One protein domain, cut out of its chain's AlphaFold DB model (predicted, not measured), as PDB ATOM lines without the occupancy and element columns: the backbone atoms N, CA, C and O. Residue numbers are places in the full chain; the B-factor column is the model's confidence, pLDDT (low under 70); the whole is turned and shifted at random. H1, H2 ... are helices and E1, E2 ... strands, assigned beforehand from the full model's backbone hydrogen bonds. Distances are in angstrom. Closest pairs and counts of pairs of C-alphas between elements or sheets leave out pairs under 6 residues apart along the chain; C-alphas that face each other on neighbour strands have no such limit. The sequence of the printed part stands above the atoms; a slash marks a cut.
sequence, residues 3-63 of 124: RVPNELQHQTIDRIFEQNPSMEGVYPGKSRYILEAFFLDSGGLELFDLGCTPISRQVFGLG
ATOM      1  N   ARG A   3      33.932  27.209  35.508       95.31
ATOM      2  CA  ARG A   3      34.392  26.087  36.332       95.31
ATOM      3  C   ARG A   3      35.294  26.604  37.454       95.31
ATOM      4  O   ARG A   3      36.115  27.488  37.209       95.31
ATOM      5  N   VAL A   4      35.148  26.067  38.662       96.94
ATOM      6  CA  VAL A   4      36.025  26.409  39.793       96.94
ATOM      7  C   VAL A   4      37.431  25.814  39.556       96.94
ATOM      8  O   VAL A   4      37.530  24.697  39.035       96.94
ATOM      9  N   PRO A   5      38.531  26.522  39.885       97.06
ATOM     10  CA  PRO A   5      39.890  25.982  39.760       97.06
ATOM     11  C   PRO A   5      40.080  24.668  40.527       97.06
ATOM     12  O   PRO A   5      39.489  24.486  41.589       97.06
ATOM     13  N   ASN A   6      40.925  23.761  40.018       96.44
ATOM     14  CA  ASN A   6      41.128  22.423  40.602       96.44
ATOM     15  C   ASN A   6      41.500  22.466  42.090       96.44
ATOM     16  O   ASN A   6      40.965  21.689  42.873       96.44
ATOM     17  N   GLU A   7      42.367  23.399  42.482       97.31
ATOM     18  CA  GLU A   7      42.827  23.571  43.866       97.31
ATOM     19  C   GLU A   7      41.711  23.978  44.846       97.31
ATOM     20  O   GLU A   7      41.824  23.729  46.043       97.31
ATOM     21  N   LEU A   8      40.604  24.538  44.341       97.56
ATOM     22  CA  LEU A   8      39.456  24.990  45.134       97.56
ATOM     23  C   LEU A   8      38.232  24.068  45.018       97.56
ATOM     24  O   LEU A   8      37.220  24.326  45.673       97.56
ATOM     25  N   GLN A   9      38.284  23.010  44.197       97.56
ATOM     26  CA  GLN A   9      37.133  22.136  43.930       97.56
ATOM     27  C   GLN A   9      36.588  21.504  45.214       97.56
ATOM     28  O   GLN A   9      35.432  21.739  45.558       97.56
ATOM     29  N   HIS A  10      37.419  20.771  45.963       97.75
ATOM     30  CA  HIS A  10      36.969  20.089  47.183       97.75
ATOM     31  C   HIS A  10      36.468  21.077  48.239       97.75
ATOM     32  O   HIS A  10      35.358  20.910  48.722       97.75
ATOM     33  N   GLN A  11      37.210  22.161  48.504       97.69
ATOM     34  CA  GLN A  11      36.784  23.198  49.452       97.69
ATOM     35  C   GLN A  11      35.415  23.794  49.081       97.69
ATOM     36  O   GLN A  11      34.576  24.046  49.945       97.69
ATOM     37  N   THR A  12      35.174  24.022  47.788       97.88
ATOM     38  CA  THR A  12      33.898  24.567  47.312       97.88
ATOM     39  C   THR A  12      32.775  23.541  47.440       97.88
ATOM     40  O   THR A  12      31.680  23.898  47.874       97.88
ATOM     41  N   ILE A  13      33.035  22.275  47.101       97.88
ATOM     42  CA  ILE A  13      32.073  21.174  47.256       97.88
ATOM     43  C   ILE A  13      31.722  20.976  48.734       97.88
ATOM     44  O   ILE A  13      30.542  20.864  49.063       97.88
ATOM     45  N   ASP A  14      32.704  21.006  49.631       97.75
ATOM     46  CA  ASP A  14      32.485  20.864  51.071       97.75
ATOM     47  C   ASP A  14      31.566  21.978  51.588       97.75
ATOM     48  O   ASP A  14      30.533  21.691  52.194       97.75
ATOM     49  N   ARG A  15      31.839  23.238  51.216       97.69
ATOM     50  CA  ARG A  15      30.961  24.374  51.538       97.69
ATOM     51  C   ARG A  15      29.548  24.210  50.968       97.69
ATOM     52  O   ARG A  15      28.580  24.576  51.632       97.69
ATOM     53  N   ILE A  16      29.393  23.687  49.747       96.81
ATOM     54  CA  ILE A  16      28.064  23.413  49.169       96.81
ATOM     55  C   ILE A  16      27.303  22.414  50.046       96.81
ATOM     56  O   ILE A  16      26.125  22.633  50.315       96.81
ATOM     57  N   PHE A  17      27.957  21.357  50.528       97.56
ATOM     58  CA  PHE A  17      27.323  20.346  51.376       97.56
ATOM     59  C   PHE A  17      27.022  20.864  52.786       97.56
ATOM     60  O   PHE A  17      25.955  20.564  53.315       97.56
ATOM     61  N   GLU A  18      27.884  21.702  53.364       97.12
ATOM     62  CA  GLU A  18      27.606  22.391  54.635       97.12
ATOM     63  C   GLU A  18      26.329  23.240  54.558       97.12
ATOM     64  O   GLU A  18      25.538  23.271  55.498       97.12
ATOM     65  N   GLN A  19      26.103  23.908  53.422       97.19
ATOM     66  CA  GLN A  19      24.903  24.718  53.188       97.19
ATOM     67  C   GLN A  19      23.696  23.894  52.716       97.19
ATOM     68  O   GLN A  19      22.575  24.398  52.715       97.19
ATOM     69  N   ASN A  20      23.903  22.634  52.321       96.25
ATOM     70  CA  ASN A  20      22.854  21.733  51.847       96.25
ATOM     71  C   ASN A  20      22.978  20.349  52.512       96.25
ATOM     72  O   ASN A  20      23.239  19.367  51.812       96.25
ATOM     73  N   PRO A  21      22.769  20.225  53.841       96.00
ATOM     74  CA  PRO A  21      23.063  18.983  54.565       96.00
ATOM     75  C   PRO A  21      22.312  17.747  54.049       96.00
ATOM     76  O   PRO A  21      22.804  16.629  54.163       96.00
ATOM     77  N   SER A  22      21.136  17.927  53.435       95.69
ATOM     78  CA  SER A  22      20.366  16.833  52.827       95.69
ATOM     79  C   SER A  22      21.112  16.116  51.695       95.69
ATOM     80  O   SER A  22      20.860  14.935  51.453       95.69
ATOM     81  N   MET A  23      22.059  16.788  51.033       96.81
ATOM     82  CA  MET A  23      22.893  16.204  49.979       96.81
ATOM     83  C   MET A  23      23.775  15.061  50.487       96.81
ATOM     84  O   MET A  23      24.147  14.197  49.694       96.81
ATOM     85  N   GLU A  24      24.058  15.002  51.792       96.44
ATOM     86  CA  GLU A  24      24.799  13.896  52.412       96.44
ATOM     87  C   GLU A  24      24.098  12.548  52.207       96.44
ATOM     88  O   GLU A  24      24.751  11.526  52.014       96.44
ATOM     89  N   GLY A  25      22.759  12.544  52.187       96.75
ATOM     90  CA  GLY A  25      21.977  11.338  51.914       96.75
ATOM     91  C   GLY A  25      22.071  10.862  50.461       96.75
ATOM     92  O   GLY A  25      21.802   9.695  50.189       96.75
ATOM     93  N   VAL A  26      22.455  11.744  49.532       96.69
ATOM     94  CA  VAL A  26      22.583  11.440  48.097       96.69
ATOM     95  C   VAL A  26      24.029  11.084  47.735       96.69
ATOM     96  O   VAL A  26      24.257  10.118  47.011       96.69
ATOM     97  N   TYR A  27      25.004  11.832  48.262       97.44
ATOM     98  CA  TYR A  27      26.441  11.631  48.045       97.44
ATOM     99  C   TYR A  27      27.184  11.528  49.387       97.44
ATOM    100  O   TYR A  27      27.845  12.481  49.813       97.44
ATOM    101  N   PRO A  28      27.104  10.373  50.065       96.00
ATOM    102  CA  PRO A  28      27.693  10.201  51.385       96.00
ATOM    103  C   PRO A  28      29.225  10.241  51.356       96.00
ATOM    104  O   PRO A  28      29.882   9.670  50.471       96.00
ATOM    105  N   GLY A  29      29.813  10.885  52.364       95.38
ATOM    106  CA  GLY A  29      31.257  10.935  52.577       95.38
ATOM    107  C   GLY A  29      32.008  11.501  51.370       95.38
ATOM    108  O   GLY A  29      31.643  12.538  50.823       95.38
ATOM    109  N   LYS A  30      33.067  10.810  50.930       96.62
ATOM    110  CA  LYS A  30      33.922  11.263  49.816       96.62
ATOM    111  C   LYS A  30      33.297  11.077  48.429       96.62
ATOM    112  O   LYS A  30      33.876  11.551  47.455       96.62
ATOM    113  N   SER A  31      32.136  10.419  48.317       97.62
ATOM    114  CA  SER A  31      31.474  10.233  47.015       97.62
ATOM    115  C   SER A  31      31.074  11.564  46.368       97.62
ATOM    116  O   SER A  31      31.051  11.653  45.144       97.62
ATOM    117  N   ARG A  32      30.876  12.626  47.164       97.44
ATOM    118  CA  ARG A  32      30.595  13.988  46.681       97.44
ATOM    119  C   ARG A  32      31.652  14.560  45.737       97.44
ATOM    120  O   ARG A  32      31.328  15.433  44.945       97.44
ATOM    121  N   TYR A  33      32.892  14.073  45.784       97.44
ATOM    122  CA  TYR A  33      33.970  14.569  44.921       97.44
ATOM    123  C   TYR A  33      33.905  14.034  43.482       97.44
ATOM    124  O   TYR A  33      34.740  14.399  42.662       97.44
ATOM    125  N   ILE A  34      32.904  13.206  43.150       97.06
ATOM    126  CA  ILE A  34      32.528  12.955  41.749       97.06
ATOM    127  C   ILE A  34      31.853  14.179  41.108       97.06
ATOM    128  O   ILE A  34      31.800  14.290  39.885       97.06
ATOM    129  N   LEU A  35      31.303  15.078  41.930       97.25
ATOM    130  CA  LEU A  35      30.669  16.307  41.479       97.25
ATOM    131  C   LEU A  35      31.728  17.340  41.102       97.25
ATOM    132  O   LEU A  35      32.835  17.349  41.634       97.25
ATOM    133  N   GLU A  36      31.347  18.259  40.225       97.31
ATOM    134  CA  GLU A  36      32.205  19.355  39.800       97.31
ATOM    135  C   GLU A  36      31.554  20.696  40.137       97.31
ATOM    136  O   GLU A  36      30.396  20.953  39.797       97.31
ATOM    137  N   ALA A  37      32.298  21.557  40.833       96.88
ATOM    138  CA  ALA A  37      31.823  22.866  41.244       96.88
ATOM    139  C   ALA A  37      32.006  23.911  40.134       96.88
ATOM    140  O   ALA A  37      33.067  24.039  39.508       96.88
ATOM    141  N   PHE A  38      30.966  24.725  39.955       95.56
ATOM    142  CA  PHE A  38      30.930  25.850  39.029       95.56
ATOM    143  C   PHE A  38      30.432  27.109  39.736       95.56
ATOM    144  O   PHE A  38      29.585  27.052  40.623       95.56
ATOM    145  N   PHE A  39      30.919  28.260  39.281       91.88
ATOM    146  CA  PHE A  39      30.449  29.572  39.692       91.88
ATOM    147  C   PHE A  39      29.499  30.167  38.643       91.88
ATOM    148  O   PHE A  39      29.809  30.252  37.444       91.88
ATOM    149  N   LEU A  40      28.331  30.602  39.109       88.69
ATOM    150  CA  LEU A  40      27.373  31.387  38.340       88.69
ATOM    151  C   LEU A  40      27.569  32.865  38.687       88.69
ATOM    152  O   LEU A  40      27.010  33.364  39.653       88.69
ATOM    153  N   ASP A  41      28.394  33.537  37.890       88.69
ATOM    154  CA  ASP A  41      28.742  34.951  38.071       88.69
ATOM    155  C   ASP A  41      27.580  35.899  37.747       88.69
ATOM    156  O   ASP A  41      27.292  36.825  38.493       88.69
ATOM    157  N   SER A  42      26.876  35.635  36.646       91.88
ATOM    158  CA  SER A  42      25.736  36.424  36.184       91.88
ATOM    159  C   SER A  42      24.760  35.568  35.378       91.88
ATOM    160  O   SER A  42      25.126  34.511  34.847       91.88
ATOM    161  N   GLY A  43      23.502  36.007  35.307       90.19
ATOM    162  CA  GLY A  43      22.462  35.349  34.519       90.19
ATOM    163  C   GLY A  43      21.044  35.627  35.008       90.19
ATOM    164  O   GLY A  43      20.835  36.259  36.039       90.19
ATOM    165  N   GLY A  44      20.060  35.141  34.254       90.75
ATOM    166  CA  GLY A  44      18.666  35.092  34.692       90.75
ATOM    167  C   GLY A  44      18.347  33.728  35.296       90.75
ATOM    168  O   GLY A  44      18.652  32.705  34.682       90.75
ATOM    169  N   LEU A  45      17.723  33.713  36.469       89.50
ATOM    170  CA  LEU A  45      17.262  32.508  37.150       89.50
ATOM    171  C   LEU A  45      15.733  32.470  37.172       89.50
ATOM    172  O   LEU A  45      15.085  33.498  37.378       89.50
ATOM    173  N   GLU A  46      15.166  31.276  37.009       91.81
ATOM    174  CA  GLU A  46      13.765  31.005  37.318       91.81
ATOM    175  C   GLU A  46      13.681  29.932  38.397       91.81
ATOM    176  O   GLU A  46      14.258  28.856  38.251       91.81
ATOM    177  N   LEU A  47      12.958  30.234  39.469       91.75
ATOM    178  CA  LEU A  47      12.682  29.301  40.552       91.75
ATOM    179  C   LEU A  47      11.214  28.895  40.497       91.75
ATOM    180  O   LEU A  47      10.341  29.760  40.425       91.75
ATOM    181  N   PHE A  48      10.969  27.587  40.549       93.94
ATOM    182  CA  PHE A  48       9.644  26.983  40.614       93.94
ATOM    183  C   PHE A  48       9.518  26.248  41.941       93.94
ATOM    184  O   PHE A  48      10.212  25.259  42.174       93.94
ATOM    185  N   ASP A  49       8.641  26.734  42.807       94.19
ATOM    186  CA  ASP A  49       8.294  26.047  44.039       94.19
ATOM    187  C   ASP A  49       7.164  25.052  43.759       94.19
ATOM    188  O   ASP A  49       5.997  25.421  43.615       94.19
ATOM    189  N   LEU A  50       7.542  23.780  43.651       93.62
ATOM    190  CA  LEU A  50       6.617  22.668  43.433       93.62
ATOM    191  C   LEU A  50       5.944  22.193  44.732       93.62
ATOM    192  O   LEU A  50       5.096  21.305  44.681       93.62
ATOM    193  N   GLY A  51       6.314  22.760  45.885       93.56
ATOM    194  CA  GLY A  51       5.733  22.448  47.190       93.56
ATOM    195  C   GLY A  51       4.434  23.198  47.493       93.56
ATOM    196  O   GLY A  51       3.792  22.910  48.500       93.56
ATOM    197  N   CYS A  52       4.021  24.139  46.637       92.44
ATOM    198  CA  CYS A  52       2.783  24.901  46.793       92.44
ATOM    199  C   CYS A  52       1.806  24.701  45.625       92.44
ATOM    200  O   CYS A  52       2.168  24.302  44.520       92.44
ATOM    201  N   THR A  53       0.521  24.961  45.890       89.88
ATOM    202  CA  THR A  53      -0.537  24.982  44.872       89.88
ATOM    203  C   THR A  53      -1.345  26.278  45.010       89.88
ATOM    204  O   THR A  53      -1.925  26.503  46.073       89.88
ATOM    205  N   PRO A  54      -1.409  27.125  43.966       92.50
ATOM    206  CA  PRO A  54      -0.723  26.978  42.677       92.50
ATOM    207  C   PRO A  54       0.807  27.079  42.798       92.50
ATOM    208  O   PRO A  54       1.308  27.692  43.739       92.50
ATOM    209  N   ILE A  55       1.535  26.489  41.843       95.00
ATOM    210  CA  ILE A  55       3.006  26.524  41.795       95.00
ATOM    211  C   ILE A  55       3.447  27.984  41.775       95.00
ATOM    212  O   ILE A  55       2.982  28.771  40.947       95.00
ATOM    213  N   SER A  56       4.362  28.343  42.671       95.12
ATOM    214  CA  SER A  56       4.951  29.677  42.701       95.12
ATOM    215  C   SER A  56       6.179  29.727  41.803       95.12
ATOM    216  O   SER A  56       7.072  28.885  41.876       95.12
ATOM    217  N   ARG A  57       6.234  30.739  40.946       93.62
ATOM    218  CA  ARG A  57       7.311  31.018  40.009       93.62
ATOM    219  C   ARG A  57       7.892  32.387  40.311       93.62
ATOM    220  O   ARG A  57       7.178  33.390  40.381       93.62
ATOM    221  N   GLN A  58       9.208  32.431  40.424       92.50
ATOM    222  CA  GLN A  58       9.954  33.657  40.655       92.50
ATOM    223  C   GLN A  58      11.064  33.790  39.617       92.50
ATOM    224  O   GLN A  58      11.655  32.797  39.196       92.50
ATOM    225  N   VAL A  59      11.321  35.022  39.182       91.75
ATOM    226  CA  VAL A  59      12.366  35.340  38.207       91.75
ATOM    227  C   VAL A  59      13.319  36.322  38.853       91.75
ATOM    228  O   VAL A  59      12.884  37.338  39.396       91.75
ATOM    229  N   PHE A  60      14.609  36.033  38.768       90.94
ATOM    230  CA  PHE A  60      15.643  36.860  39.371       90.94
ATOM    231  C   PHE A  60      16.791  37.080  38.404       90.94
ATOM    232  O   PHE A  60      17.045  36.281  37.501       90.94
ATOM    233  N   GLY A  61      17.493  38.178  38.628       92.19
ATOM    234  CA  GLY A  61      18.770  38.463  38.012       92.19
ATOM    235  C   GLY A  61      19.912  38.180  38.980       92.19
ATOM    236  O   GLY A  61      19.805  38.478  40.168       92.19
ATOM    237  N   LEU A  62      21.003  37.614  38.479       90.88
ATOM    238  CA  LEU A  62      22.249  37.388  39.206       90.88
ATOM    239  C   LEU A  62      23.365  38.223  38.571       90.88
ATOM    240  O   LEU A  62      23.376  38.435  37.354       90.88
ATOM    241  N   GLY A  63      24.301  38.700  39.393       89.31
ATOM    242  CA  GLY A  63      25.484  39.431  38.921       89.31
ATOM    243  C   GLY A  63      25.164  40.700  38.131       89.31
ATOM    244  O   GLY A  63      25.742  40.922  37.074       89.31
TER     245      GLY A  63
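Overview. This is residues 3 to 63 of the 124 residues of the protein "4Fe-4S binding domain protein" of Atopobium sp. oral taxon 810 str. F0209 (UniProt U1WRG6). A small head of three helices, H1, H2 and H3, and a two-stranded antiparallel hairpin, E1 and E2, stand well separated, joined by residues 35 to 42. The 61 printed residues run H1, H2, H3, E1, E2, mixed helices and strands. The whole is loose, radius of gyration of the C-alphas 14.7 A, and flat, 40 by 29 by 16 A.

Arrangement. E1, residues 43 to 49, and E2, residues 56 to 62, run antiparallel at 160 degrees; N 45 and O 60, 2.8 A, are within hydrogen-bond range. H1, residues 6 to 19, is apart from both. Its residues 10 to 13 alone only just touch H3, residues 29 to 34, with 3 pairs of C-alphas within 8 A, closest His 10 and Tyr 33, 6.7 A; the tilt is steep, 53 degrees, opposite ways. H2, residues 21 to 25, is close to but not clearly touching H1, closest C-alphas Phe 17 and Met 23, 6.2 A. O i to N i+4 pairs within range are 8 of 10 in H1, 0 of 1 in H2 and 0 of 2 in H3; O i to N i+3, 2 of 2 in H2 and 2 of 3 in H3.

Along the chain. E1 spans 19.4 A, E2 19.3 A, ending at C-alpha 62 (22.249, 37.388, 39.206). H1 spans 20.7 A from C-alpha 6 (41.128, 22.423, 40.602).

Size, cuts and confidence. The farthest C-alphas, Glu 7 and Pro 54, are 43.7 A apart. The printed part has no cut and no long link; no printed residue is under 70 in pLDDT.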